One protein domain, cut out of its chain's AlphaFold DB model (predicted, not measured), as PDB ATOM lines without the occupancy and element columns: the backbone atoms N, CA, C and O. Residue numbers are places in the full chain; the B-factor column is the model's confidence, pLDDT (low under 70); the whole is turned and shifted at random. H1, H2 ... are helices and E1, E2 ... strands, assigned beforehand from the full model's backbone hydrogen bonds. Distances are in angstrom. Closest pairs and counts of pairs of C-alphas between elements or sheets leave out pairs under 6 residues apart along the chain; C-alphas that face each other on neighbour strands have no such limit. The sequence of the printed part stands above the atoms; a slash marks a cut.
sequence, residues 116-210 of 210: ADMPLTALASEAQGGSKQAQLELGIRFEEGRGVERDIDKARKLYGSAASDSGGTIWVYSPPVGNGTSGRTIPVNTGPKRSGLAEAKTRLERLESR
ATOM      1  N   ALA A 116     222.864 188.292 306.198       80.69
ATOM      2  CA  ALA A 116     221.591 188.547 305.532       80.69
ATOM      3  C   ALA A 116     221.536 189.910 304.827       80.69
ATOM      4  O   ALA A 116     220.952 189.992 303.748       80.69
ATOM      5  N   ASP A 117     222.212 190.935 305.356       81.38
ATOM      6  CA  ASP A 117     222.214 192.293 304.787       81.38
ATOM      7  C   ASP A 117     223.415 192.555 303.864       81.38
ATOM      8  O   ASP A 117     223.512 193.592 303.208       81.38
ATOM      9  N   MET A 118     224.354 191.607 303.784       82.75
ATOM     10  CA  MET A 118     225.586 191.772 303.017       82.75
ATOM     11  C   MET A 118     225.294 191.830 301.502       82.75
ATOM     12  O   MET A 118     224.492 191.037 300.994       82.75
ATOM     13  N   PRO A 119     225.942 192.716 300.722       87.50
ATOM     14  CA  PRO A 119     225.776 192.720 299.271       87.50
ATOM     15  C   PRO A 119     226.192 191.371 298.671       87.50
ATOM     16  O   PRO A 119     227.126 190.727 299.148       87.50
ATOM     17  N   LEU A 120     225.489 190.936 297.622       88.56
ATOM     18  CA  LEU A 120     225.643 189.596 297.044       88.56
ATOM     19  C   LEU A 120     227.091 189.268 296.646       88.56
ATOM     20  O   LEU A 120     227.558 188.162 296.899       88.56
ATOM     21  N   THR A 121     227.803 190.229 296.058       88.69
ATOM     22  CA  THR A 121     229.200 190.065 295.631       88.69
ATOM     23  C   THR A 121     230.138 189.843 296.817       88.69
ATOM     24  O   THR A 121     230.966 188.934 296.794       88.69
ATOM     25  N   ALA A 122     229.961 190.605 297.900       87.00
ATOM     26  CA  ALA A 122     230.723 190.438 299.136       87.00
ATOM     27  C   ALA A 122     230.428 189.094 299.809       87.00
ATOM     28  O   ALA A 122     231.346 188.388 300.216       87.00
ATOM     29  N   LEU A 123     229.148 188.714 299.858       89.94
ATOM     30  CA  LEU A 123     228.714 187.442 300.419       89.94
ATOM     31  C   LEU A 123     229.312 186.257 299.650       89.94
ATOM     32  O   LEU A 123     229.788 185.301 300.259       89.94
ATOM     33  N   ALA A 124     229.329 186.334 298.317       92.00
ATOM     34  CA  ALA A 124     229.950 185.331 297.460       92.00
ATOM     35  C   ALA A 124     231.465 185.230 297.692       92.00
ATOM     36  O   ALA A 124     231.994 184.123 297.775       92.00
ATOM     37  N   SER A 125     232.148 186.365 297.861       89.75
ATOM     38  CA  SER A 125     233.579 186.405 298.179       89.75
ATOM     39  C   SER A 125     233.891 185.748 299.533       89.75
ATOM     40  O   SER A 125     234.763 184.884 299.620       89.75
ATOM     41  N   GLU A 126     233.120 186.060 300.578       88.94
ATOM     42  CA  GLU A 126     233.258 185.445 301.909       88.94
ATOM     43  C   GLU A 126     232.942 183.938 301.893       88.94
ATOM     44  O   GLU A 126     233.635 183.130 302.522       88.94
ATOM     45  N   ALA A 127     231.918 183.528 301.137       91.94
ATOM     46  CA  ALA A 127     231.553 182.122 300.979       91.94
ATOM     47  C   ALA A 127     232.666 181.321 300.288       91.94
ATOM     48  O   ALA A 127     232.984 180.200 300.704       91.94
ATOM     49  N   GLN A 128     233.299 181.915 299.276       91.56
ATOM     50  CA  GLN A 128     234.465 181.347 298.611       91.56
ATOM     51  C   GLN A 128     235.690 181.292 299.538       91.56
ATOM     52  O   GLN A 128     236.454 180.330 299.485       91.56
ATOM     53  N   GLY A 129     235.848 182.274 300.431       87.19
ATOM     54  CA  GLY A 129     236.863 182.275 301.489       87.19
ATOM     55  C   GLY A 129     236.673 181.185 302.555       87.19
ATOM     56  O   GLY A 129     237.516 181.032 303.440       87.19
ATOM     57  N   GLY A 130     235.586 180.409 302.489       87.94
ATOM     58  CA  GLY A 130     235.307 179.318 303.420       87.94
ATOM     59  C   GLY A 130     234.585 179.757 304.695       87.94
ATOM     60  O   GLY A 130     234.599 179.025 305.691       87.94
ATOM     61  N   SER A 131     233.960 180.940 304.700       90.44
ATOM     62  CA  SER A 131     233.063 181.342 305.785       90.44
ATOM     63  C   SER A 131     231.791 180.492 305.746       90.44
ATOM     64  O   SER A 131     231.000 180.570 304.806       90.44
ATOM     65  N   LYS A 132     231.578 179.669 306.782       91.94
ATOM     66  CA  LYS A 132     230.411 178.774 306.861       91.94
ATOM     67  C   LYS A 132     229.104 179.558 306.939       91.94
ATOM     68  O   LYS A 132     228.119 179.157 306.330       91.94
ATOM     69  N   GLN A 133     229.101 180.681 307.661       92.25
ATOM     70  CA  GLN A 133     227.937 181.560 307.746       92.25
ATOM     71  C   GLN A 133     227.624 182.211 306.393       92.25
ATOM     72  O   GLN A 133     226.462 182.253 305.998       92.25
ATOM     73  N   ALA A 134     228.647 182.645 305.646       92.38
ATOM     74  CA  ALA A 134     228.447 183.190 304.304       92.38
ATOM     75  C   ALA A 134     227.911 182.132 303.329       92.38
ATOM     76  O   ALA A 134     227.010 182.415 302.545       92.38
ATOM     77  N   GLN A 135     228.429 180.901 303.399       94.75
ATOM     78  CA  GLN A 135     227.941 179.774 302.597       94.75
ATOM     79  C   GLN A 135     226.478 179.444 302.907       94.75
ATOM     80  O   GLN A 135     225.698 179.230 301.981       94.75
ATOM     81  N   LEU A 136     226.090 179.444 304.188       95.31
ATOM     82  CA  LEU A 136     224.701 179.250 304.604       95.31
ATOM     83  C   LEU A 136     223.793 180.338 304.020       95.31
ATOM     84  O   LEU A 136     222.817 180.016 303.350       95.31
ATOM     85  N   GLU A 137     224.124 181.611 304.225       95.06
ATOM     86  CA  GLU A 137     223.282 182.713 303.750       95.06
ATOM     87  C   GLU A 137     223.217 182.771 302.219       95.06
ATOM     88  O   GLU A 137     222.147 182.973 301.649       95.06
ATOM     89  N   LEU A 138     224.330 182.521 301.521       95.19
ATOM     90  CA  LEU A 138     224.326 182.451 300.061       95.19
ATOM     91  C   LEU A 138     223.442 181.298 299.562       95.19
ATOM     92  O   LEU A 138     222.721 181.463 298.578       95.19
ATOM     93  N   GLY A 139     223.453 180.158 300.260       95.75
ATOM     94  CA  GLY A 139     222.554 179.037 299.991       95.75
ATOM     95  C   GLY A 139     221.082 179.422 300.148       95.75
ATOM     96  O   GLY A 139     220.286 179.117 299.262       95.75
ATOM     97  N   ILE A 140     220.741 180.178 301.199       94.94
ATOM     98  CA  ILE A 140     219.379 180.697 301.420       94.94
ATOM     99  C   ILE A 140     218.970 181.621 300.270       94.94
ATOM    100  O   ILE A 140     217.864 181.503 299.743       94.94
ATOM    101  N   ARG A 141     219.868 182.499 299.811       94.81
ATOM    102  CA  ARG A 141     219.581 183.381 298.671       94.81
ATOM    103  C   ARG A 141     219.339 182.618 297.372       94.81
ATOM    104  O   ARG A 141     218.439 183.006 296.636       94.81
ATOM    105  N   PHE A 142     220.071 181.536 297.108       95.88
ATOM    106  CA  PHE A 142     219.806 180.661 295.958       95.88
ATOM    107  C   PHE A 142     218.522 179.830 296.116       95.88
ATOM    108  O   PHE A 142     217.831 179.605 295.127       95.88
ATOM    109  N   GLU A 143     218.169 179.401 297.331       94.69
ATOM    110  CA  GLU A 143     216.919 178.674 297.604       94.69
ATOM    111  C   GLU A 143     215.682 179.566 297.401       94.69
ATOM    112  O   GLU A 143     214.683 179.135 296.816       94.69
ATOM    113  N   GLU A 144     215.754 180.816 297.860       92.81
ATOM    114  CA  GLU A 144     214.654 181.783 297.813       92.81
ATOM    115  C   GLU A 144     214.637 182.641 296.535       92.81
ATOM    116  O   GLU A 144     213.601 183.209 296.199       92.81
ATOM    117  N   GLY A 145     215.755 182.734 295.808       92.38
ATOM    118  CA  GLY A 145     215.915 183.635 294.661       92.38
ATOM    119  C   GLY A 145     216.152 185.104 295.051       92.38
ATOM    120  O   GLY A 145     215.735 186.021 294.342       92.38
ATOM    121  N   ARG A 146     216.792 185.369 296.201       87.25
ATOM    122  CA  ARG A 146     217.058 186.738 296.690       87.25
ATOM    123  C   ARG A 146     218.288 187.341 296.011       87.25
ATOM    124  O   ARG A 146     219.420 187.103 296.431       87.25
ATOM    125  N   GLY A 147     218.064 188.150 294.977       84.56
ATOM    126  CA  GLY A 147     219.131 188.829 294.227       84.56
ATOM    127  C   GLY A 147     219.911 187.920 293.270       84.56
ATOM    128  O   GLY A 147     220.841 188.383 292.619       84.56
ATOM    129  N   VAL A 148     219.524 186.647 293.172       91.00
ATOM    130  CA  VAL A 148     220.039 185.640 292.235       91.00
ATOM    131  C   VAL A 148     218.874 184.832 291.681       91.00
ATOM    132  O   VAL A 148     217.819 184.754 292.307       91.00
ATOM    133  N   GLU A 149     219.066 184.203 290.525       92.56
ATOM    134  CA  GLU A 149     218.116 183.208 290.033       92.56
ATOM    135  C   GLU A 149     218.045 182.025 291.004       92.56
ATOM    136  O   GLU A 149     219.065 181.572 291.536       92.56
ATOM    137  N   ARG A 150     216.825 181.548 291.260       94.50
ATOM    138  CA  ARG A 150     216.586 180.441 292.180       94.50
ATOM    139  C   ARG A 150     217.217 179.161 291.633       94.50
ATOM    140  O   ARG A 150     216.818 178.678 290.579       94.50
ATOM    141  N   ASP A 151     218.141 178.583 292.391       95.44
ATOM    142  CA  ASP A 151     218.892 177.388 292.005       95.44
ATOM    143  C   ASP A 151     219.103 176.484 293.228       95.44
ATOM    144  O   ASP A 151     219.953 176.719 294.093       95.44
ATOM    145  N   ILE A 152     218.292 175.428 293.304       94.50
ATOM    146  CA  ILE A 152     218.307 174.488 294.430       94.50
ATOM    147  C   ILE A 152     219.578 173.629 294.426       94.50
ATOM    148  O   ILE A 152     220.064 173.256 295.494       94.50
ATOM    149  N   ASP A 153     220.155 173.340 293.257       94.06
ATOM    150  CA  ASP A 153     221.382 172.551 293.163       94.06
ATOM    151  C   ASP A 153     222.583 173.326 293.716       94.06
ATOM    152  O   ASP A 153     223.407 172.765 294.447       94.06
ATOM    153  N   LYS A 154     222.670 174.631 293.429       94.69
ATOM    154  CA  LYS A 154     223.672 175.517 294.044       94.69
ATOM    155  C   LYS A 154     223.451 175.660 295.546       94.69
ATOM    156  O   LYS A 154     224.421 175.553 296.300       94.69
ATOM    157  N   ALA A 155     222.204 175.825 295.992       95.56
ATOM    158  CA  ALA A 155     221.879 175.889 297.418       95.56
ATOM    159  C   ALA A 155     222.324 174.615 298.161       95.56
ATOM    160  O   ALA A 155     223.003 174.705 299.184       95.56
ATOM    161  N   ARG A 156     222.054 173.427 297.598       95.62
ATOM    162  CA  ARG A 156     222.464 172.132 298.170       95.62
ATOM    163  C   ARG A 156     223.981 172.036 298.347       95.62
ATOM    164  O   ARG A 156     224.458 171.649 299.412       95.62
ATOM    165  N   LYS A 157     224.753 172.447 297.333       95.38
ATOM    166  CA  LYS A 157     226.231 172.468 297.388       95.38
ATOM    167  C   LYS A 157     226.761 173.408 298.474       95.38
ATOM    168  O   LYS A 157     227.710 173.064 299.186       95.38
ATOM    169  N   LEU A 158     226.152 174.584 298.611       96.00
ATOM    170  CA  LEU A 158     226.528 175.571 299.623       96.00
ATOM    171  C   LEU A 158     226.194 175.086 301.038       96.00
ATOM    172  O   LEU A 158     227.052 175.153 301.919       96.00
ATOM    173  N   TYR A 159     225.009 174.504 301.244       96.56
ATOM    174  CA  TYR A 159     224.644 173.901 302.525       96.56
ATOM    175  C   TYR A 159     225.547 172.724 302.892       96.56
ATOM    176  O   TYR A 159     225.994 172.658 304.031       96.56
ATOM    177  N   GLY A 160     225.906 171.855 301.941       95.50
ATOM    178  CA  GLY A 160     226.862 170.764 302.177       95.50
ATOM    179  C   GLY A 160     228.242 171.259 302.628       95.50
ATOM    180  O   GLY A 160     228.840 170.704 303.552       95.50
ATOM    181  N   SER A 161     228.716 172.355 302.032       94.50
ATOM    182  CA  SER A 161     229.979 173.004 302.415       94.50
ATOM    183  C   SER A 161     229.903 173.613 303.823       94.50
ATOM    184  O   SER A 161     230.804 173.409 304.642       94.50
ATOM    185  N   ALA A 162     228.796 174.290 304.142       95.06
ATOM    186  CA  ALA A 162     228.562 174.884 305.457       95.06
ATOM    187  C   ALA A 162     228.326 173.834 306.561       95.06
ATOM    188  O   ALA A 162     228.688 174.063 307.717       95.06
ATOM    189  N   ALA A 163     227.740 172.686 306.215       95.81
ATOM    190  CA  ALA A 163     227.416 171.571 307.107       95.81
ATOM    191  C   ALA A 163     228.616 170.668 307.428       95.81
ATOM    192  O   ALA A 163     228.607 169.972 308.448       95.81
ATOM    193  N   SER A 164     229.637 170.671 306.572       93.38
ATOM    194  CA  SER A 164     230.849 169.871 306.745       93.38
ATOM    195  C   SER A 164     231.815 170.533 307.730       93.38
ATOM    196  O   SER A 164     231.887 171.759 307.815       93.38
ATOM    197  N   ASP A 165     232.589 169.742 308.471       90.88
ATOM    198  CA  ASP A 165     233.681 170.259 309.302       90.88
ATOM    199  C   ASP A 165     234.843 170.733 308.407       90.88
ATOM    200  O   ASP A 165     235.083 170.192 307.331       90.88
ATOM    201  N   SER A 166     235.573 171.763 308.836       88.06
ATOM    202  CA  SER A 166     236.757 172.262 308.118       88.06
ATOM    203  C   SER A 166     237.879 172.614 309.088       88.06
ATOM    204  O   SER A 166     237.603 173.018 310.217       88.06
ATOM    205  N   GLY A 167     239.130 172.552 308.637       87.44
ATOM    206  CA  GLY A 167     240.292 172.833 309.480       87.44
ATOM    207  C   GLY A 167     240.715 171.631 310.333       87.44
ATOM    208  O   GLY A 167     240.171 170.533 310.220       87.44
ATOM    209  N   GLY A 168     241.677 171.847 311.229       89.69
ATOM    210  CA  GLY A 168     242.279 170.803 312.055       89.69
ATOM    211  C   GLY A 168     243.434 170.078 311.362       89.69
ATOM    212  O   GLY A 168     243.991 170.549 310.369       89.69
ATOM    213  N   THR A 169     243.820 168.930 311.910       91.31
ATOM    214  CA  THR A 169     244.922 168.120 311.377       91.31
ATOM    215  C   THR A 169     244.378 167.065 310.424       91.31
ATOM    216  O   THR A 169     243.612 166.197 310.842       91.31
ATOM    217  N   ILE A 170     244.803 167.112 309.163       89.44
ATOM    218  CA  ILE A 170     244.589 166.024 308.203       89.44
ATOM    219  C   ILE A 170     245.849 165.160 308.125       89.44
ATOM    220  O   ILE A 170     246.961 165.659 308.289       89.44
ATOM    221  N   TRP A 171     245.689 163.868 307.861       92.06
ATOM    222  CA  TRP A 171     246.811 162.945 307.690       92.06
ATOM    223  C   TRP A 171     246.977 162.628 306.207       92.06
ATOM    224  O   TRP A 171     246.118 161.982 305.611       92.06
ATOM    225  N   VAL A 172     248.072 163.094 305.607       94.88
ATOM    226  CA  VAL A 172     248.380 162.854 304.192       94.88
ATOM    227  C   VAL A 172     249.327 161.668 304.087       94.88
ATOM    228  O   VAL A 172     250.405 161.667 304.681       94.88
ATOM    229  N   TYR A 173     248.932 160.646 303.334       94.94
ATOM    230  CA  TYR A 173     249.805 159.517 303.039       94.94
ATOM    231  C   TYR A 173     250.777 159.874 301.912       94.94
ATOM    232  O   TYR A 173     250.364 160.250 300.817       94.94
ATOM    233  N   SER A 174     252.070 159.717 302.182       92.81
ATOM    234  CA  SER A 174     253.128 159.756 301.181       92.81
ATOM    235  C   SER A 174     253.552 158.320 300.868       92.81
ATOM    236  O   SER A 174     254.110 157.661 301.756       92.81
ATOM    237  N   PRO A 175     253.335 157.825 299.636       92.81
ATOM    238  CA  PRO A 175     253.824 156.516 299.223       92.81
ATOM    239  C   PRO A 175     255.361 156.459 299.260       92.81
ATOM    240  O   PRO A 175     256.024 157.503 299.285       92.81
ATOM    241  N   PRO A 176     255.943 155.250 299.297       93.06
ATOM    242  CA  PRO A 176     257.389 155.082 299.276       93.06
ATOM    243  C   PRO A 176     257.989 155.587 297.959       93.06
ATOM    244  O   PRO A 176     257.419 155.394 296.886       93.06
ATOM    245  N   VAL A 177     259.160 156.220 298.046       85.94
ATOM    246  CA  VAL A 177     259.938 156.663 296.883       85.94
ATOM    247  C   VAL A 177     261.225 155.837 296.820       85.94
ATOM    248  O   VAL A 177     262.081 155.926 297.699       85.94
ATOM    249  N   GLY A 178     261.334 154.983 295.800       84.00
ATOM    250  CA  GLY A 178     262.466 154.070 295.597       84.00
ATOM    251  C   GLY A 178     262.326 152.701 296.278       84.00
ATOM    252  O   GLY A 178     261.397 152.446 297.044       84.00
ATOM    253  N   ASN A 179     263.266 151.800 295.982       83.00
ATOM    254  CA  ASN A 179     263.268 150.444 296.534       83.00
ATOM    255  C   ASN A 179     263.679 150.455 298.013       83.00
ATOM    256  O   ASN A 179     264.747 150.952 298.361       83.00
ATOM    257  N   GLY A 180     262.847 149.859 298.874       77.75
ATOM    258  CA  GLY A 180     263.168 149.616 300.286       77.75
ATOM    259  C   GLY A 180     262.744 150.707 301.273       77.75
ATOM    260  O   GLY A 180     263.040 150.582 302.457       77.75
ATOM    261  N   THR A 181     262.037 151.756 300.839       81.06
ATOM    262  CA  THR A 181     261.430 152.730 301.762       81.06
ATOM    263  C   THR A 181     259.980 152.355 302.084       81.06
ATOM    264  O   THR A 181     259.287 151.750 301.270       81.06
ATOM    265  N   SER A 182     259.508 152.692 303.288       86.25
ATOM    266  CA  SER A 182     258.092 152.574 303.664       86.25
ATOM    267  C   SER A 182     257.375 153.904 303.448       86.25
ATOM    268  O   SER A 182     257.956 154.978 303.632       86.25
ATOM    269  N   GLY A 183     256.096 153.835 303.067       91.25
ATOM    270  CA  GLY A 183     255.237 155.014 303.041       91.25
ATOM    271  C   GLY A 183     255.092 155.618 304.440       91.25
ATOM    272  O   GLY A 183     255.214 154.918 305.445       91.25
ATOM    273  N   ARG A 184     254.837 156.922 304.506       92.25
ATOM    274  CA  ARG A 184     254.700 157.664 305.767       92.25
ATOM    275  C   ARG A 184     253.427 158.495 305.770       92.25
ATOM    276  O   ARG A 184     253.003 158.976 304.722       92.25
ATOM    277  N   THR A 185     252.843 158.699 306.942       93.44
ATOM    278  CA  THR A 185     251.731 159.630 307.143       93.44
ATOM    279  C   THR A 185     252.266 160.942 307.701       93.44
ATOM    280  O   THR A 185     252.990 160.966 308.694       93.44
ATOM    281  N   ILE A 186     251.940 162.042 307.031       93.88
ATOM    282  CA  ILE A 186     252.390 163.383 307.392       93.88
ATOM    283  C   ILE A 186     251.176 164.139 307.941       93.88
ATOM    284  O   ILE A 186     250.187 164.284 307.212       93.88
ATOM    285  N   PRO A 187     251.202 164.600 309.205       93.81
ATOM    286  CA  PRO A 187     250.161 165.479 309.710       93.81
ATOM    287  C   PRO A 187     250.291 166.847 309.040       93.81
ATOM    288  O   PRO A 187     251.355 167.465 309.063       93.81
ATOM    289  N   VAL A 188     249.198 167.339 308.470       92.81
ATOM    290  CA  VAL A 188     249.099 168.684 307.904       92.81
ATOM    291  C   VAL A 188     248.066 169.460 308.709       92.81
ATOM    292  O   VAL A 188     246.895 169.085 308.766       92.81
ATOM    293  N   ASN A 189     248.504 170.539 309.356       91.88
ATOM    294  CA  ASN A 189     247.617 171.444 310.076       91.88
ATOM    295  C   ASN A 189     246.970 172.416 309.077       91.88
ATOM    296  O   ASN A 189     247.662 173.175 308.405       91.88
ATOM    297  N   THR A 190     245.643 172.377 308.981       87.25
ATOM    298  CA  THR A 190     244.836 173.208 308.067       87.25
ATOM    299  C   THR A 190     244.167 174.386 308.784       87.25
ATOM    300  O   THR A 190     243.206 174.971 308.286       87.25
ATOM    301  N   GLY A 191     244.672 174.747 309.965       88.62
ATOM    302  CA  GLY A 191     244.149 175.808 310.816       88.62
ATOM    303  C   GLY A 191     243.198 175.301 311.909       88.62
ATOM    304  O   GLY A 191     243.111 174.097 312.168       88.62
ATOM    305  N   PRO A 192     242.477 176.210 312.586       88.44
ATOM    306  CA  PRO A 192     241.561 175.848 313.661       88.44
ATOM    307  C   PRO A 192     240.405 174.990 313.136       88.44
ATOM    308  O   PRO A 192     239.830 175.279 312.086       88.44
ATOM    309  N   LYS A 193     240.026 173.958 313.897       87.94
ATOM    310  CA  LYS A 193     238.847 173.144 313.584       87.94
ATOM    311  C   LYS A 193     237.587 174.000 313.727       87.94
ATOM    312  O   LYS A 193     237.298 174.519 314.802       87.94
ATOM    313  N   ARG A 194     236.818 174.111 312.648       88.94
ATOM    314  CA  ARG A 194     235.504 174.756 312.597       88.94
ATOM    315  C   ARG A 194     234.467 173.679 312.323       88.94
ATOM    316  O   ARG A 194     234.502 173.057 311.260       88.94
ATOM    317  N   SER A 195     233.559 173.460 313.268       91.38
ATOM    318  CA  SER A 195     232.469 172.510 313.051       91.38
ATOM    319  C   SER A 195     231.465 173.053 312.037       91.38
ATOM    320  O   SER A 195     231.298 174.268 311.905       91.38
ATOM    321  N   GLY A 196     230.833 172.156 311.289       91.88
ATOM    322  CA  GLY A 196     229.743 172.496 310.388       91.88
ATOM    323  C   GLY A 196     228.513 173.054 311.109       91.88
ATOM    324  O   GLY A 196     228.200 172.664 312.235       91.88
ATOM    325  N   LEU A 197     227.790 173.956 310.446       94.88
ATOM    326  CA  LEU A 197     226.607 174.604 311.010       94.88
ATOM    327  C   LEU A 197     225.427 173.628 311.080       94.88
ATOM    328  O   LEU A 197     225.053 173.021 310.077       94.88
ATOM    329  N   ALA A 198     224.806 173.516 312.257       94.75
ATOM    330  CA  ALA A 198     223.617 172.683 312.460       94.75
ATOM    331  C   ALA A 198     222.451 173.127 311.563       94.75
ATOM    332  O   ALA A 198     221.793 172.306 310.934       94.75
ATOM    333  N   GLU A 199     222.265 174.439 311.428       94.31
ATOM    334  CA  GLU A 199     221.235 175.026 310.574       94.31
ATOM    335  C   GLU A 199     221.402 174.653 309.088       94.31
ATOM    336  O   GLU A 199     220.415 174.396 308.395       94.31
ATOM    337  N   ALA A 200     222.647 174.559 308.605       95.06
ATOM    338  CA  ALA A 200     222.935 174.118 307.243       95.06
ATOM    339  C   ALA A 200     222.578 172.637 307.038       95.06
ATOM    340  O   ALA A 200     222.012 172.292 306.004       95.06
ATOM    341  N   LYS A 201     222.843 171.778 308.034       95.19
ATOM    342  CA  LYS A 201     222.483 170.348 308.001       95.19
ATOM    343  C   LYS A 201     220.973 170.160 307.885       95.19
ATOM    344  O   LYS A 201     220.511 169.490 306.972       95.19
ATOM    345  N   THR A 202     220.201 170.839 308.731       95.81
ATOM    346  CA  THR A 202     218.734 170.746 308.705       95.81
ATOM    347  C   THR A 202     218.139 171.233 307.382       95.81
ATOM    348  O   THR A 202     217.186 170.644 306.873       95.81
ATOM    349  N   ARG A 203     218.673 172.318 306.798       94.38
ATOM    350  CA  ARG A 203     218.221 172.775 305.472       94.38
ATOM    351  C   ARG A 203     218.609 171.802 304.363       94.38
ATOM    352  O   ARG A 203     217.796 171.574 303.473       94.38
ATOM    353  N   LEU A 204     219.802 171.213 304.428       95.44
ATOM    354  CA  LEU A 204     220.251 170.207 303.469       95.44
ATOM    355  C   LEU A 204     219.334 168.975 303.472       95.44
ATOM    356  O   LEU A 204     218.813 168.618 302.422       95.44
ATOM    357  N   GLU A 205     219.037 168.412 304.645       95.06
ATOM    358  CA  GLU A 205     218.124 167.265 304.803       95.06
ATOM    359  C   GLU A 205     216.726 167.554 304.225       95.06
ATOM    360  O   GLU A 205     216.097 166.714 303.575       95.06
ATOM    361  N   ARG A 206     216.234 168.787 304.406       94.00
ATOM    362  CA  ARG A 206     214.958 169.232 303.828       94.00
ATOM    363  C   ARG A 206     214.988 169.288 302.298       94.00
ATOM    364  O   ARG A 206     213.952 169.087 301.671       94.00
ATOM    365  N   LEU A 207     216.132 169.609 301.695       90.94
ATOM    366  CA  LEU A 207     216.282 169.643 300.237       90.94
ATOM    367  C   LEU A 207     216.520 168.257 299.634       90.94
ATOM    368  O   LEU A 207     216.169 168.055 298.479       90.94
ATOM    369  N   GLU A 208     217.106 167.325 300.382       88.06
ATOM    370  CA  GLU A 208     217.344 165.944 299.936       88.06
ATOM    371  C   GLU A 208     216.087 165.065 300.001       88.06
ATOM    372  O   GLU A 208     216.008 164.043 299.329       88.06
ATOM    373  N   SER A 209     215.097 165.470 300.797       86.12
ATOM    374  CA  SER A 209     213.812 164.773 300.942       86.12
ATOM    375  C   SER A 209     212.724 165.232 299.960       86.12
ATOM    376  O   SER A 209     211.601 164.732 300.033       86.12
ATOM    377  N   ARG A 210     213.028 166.181 299.066       73.12
ATOM    378  CA  ARG A 210     212.117 166.714 298.039       73.12
ATOM    379  C   ARG A 210     212.447 166.155 296.664       73.12
ATOM    380  O   ARG A 210     211.474 165.905 295.922       73.12
TER     381      ARG A 210
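AT A GLANCE: This is residues 116 to 210 of the 210 residues of an uncharacterized protein of Sphingorhabdus sp. YGSMI21 (UniProt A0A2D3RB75). A long two-stranded arm, the hairpin of E1 and E2, reaches out from a small head of four helices. In the head H2, H3 and H4 form an up-and-down bundle, each running against the one before it, and H1 packs on residues 133 to 138 of H2. The printed part has 95 residues, with H1, H2, H3, E1, E2 and H4 in that order; the sheet E1 - E2 is antiparallel and the class is mixed, helices and strands. The whole is loose, with a radius of gyration of the C-alphas of 18.0 A, and elongated, spanning 59 by 30 by 22 A.

IN THESE COORDINATES: E1 is residues 169 to 174, 15.5 A long, and E2 is residues 184 to 189, 16.1 A. H3 is residues 152 to 163, 15.9 A, and H2 is residues 132 to 144, 18.4 A. H1, residues 120 to 128, 12.2 A, begins at C-alpha 120 (225.643, 189.596, 297.044). H4, residues 198 to 208, 15.5 A, ends at C-alpha 208 (217.344, 165.944, 299.936).

HOW THE PARTS SIT: E1 and E2 are antiparallel at 150 degrees, with N 172 and O 186 2.9 A apart and N 188 and O 170 2.8 A apart, both within hydrogen-bond range. E2 is apart from H1, H2 and H3. H2 and H3, a helical hairpin, touch at a shallow tilt of 20 degrees; their closest C-alphas, Gly 139 and Ala 155, are 4.1 A apart. H3 and H4 touch, opposite ways, at a shallow tilt of 33 degrees, only just short of steep; the closest C-alphas are those of Tyr 159 and Ala 200, 5.0 A. H1 touches residues 133 to 138 of H2 at a steep tilt of 49 degrees; the closest C-alphas are those of Ala 127 and Gln 135, 4.6 A. In H1, H2, H3 and H4 every O i to N i+4 pair is within hydrogen-bond range.

THE WHOLE: The two C-alphas farthest apart, those of Asp 117 and Gly 180, are 59.3 A apart. The printed part has no cut and no long link. Its mean pLDDT is 91.2, and no printed residue is under 70.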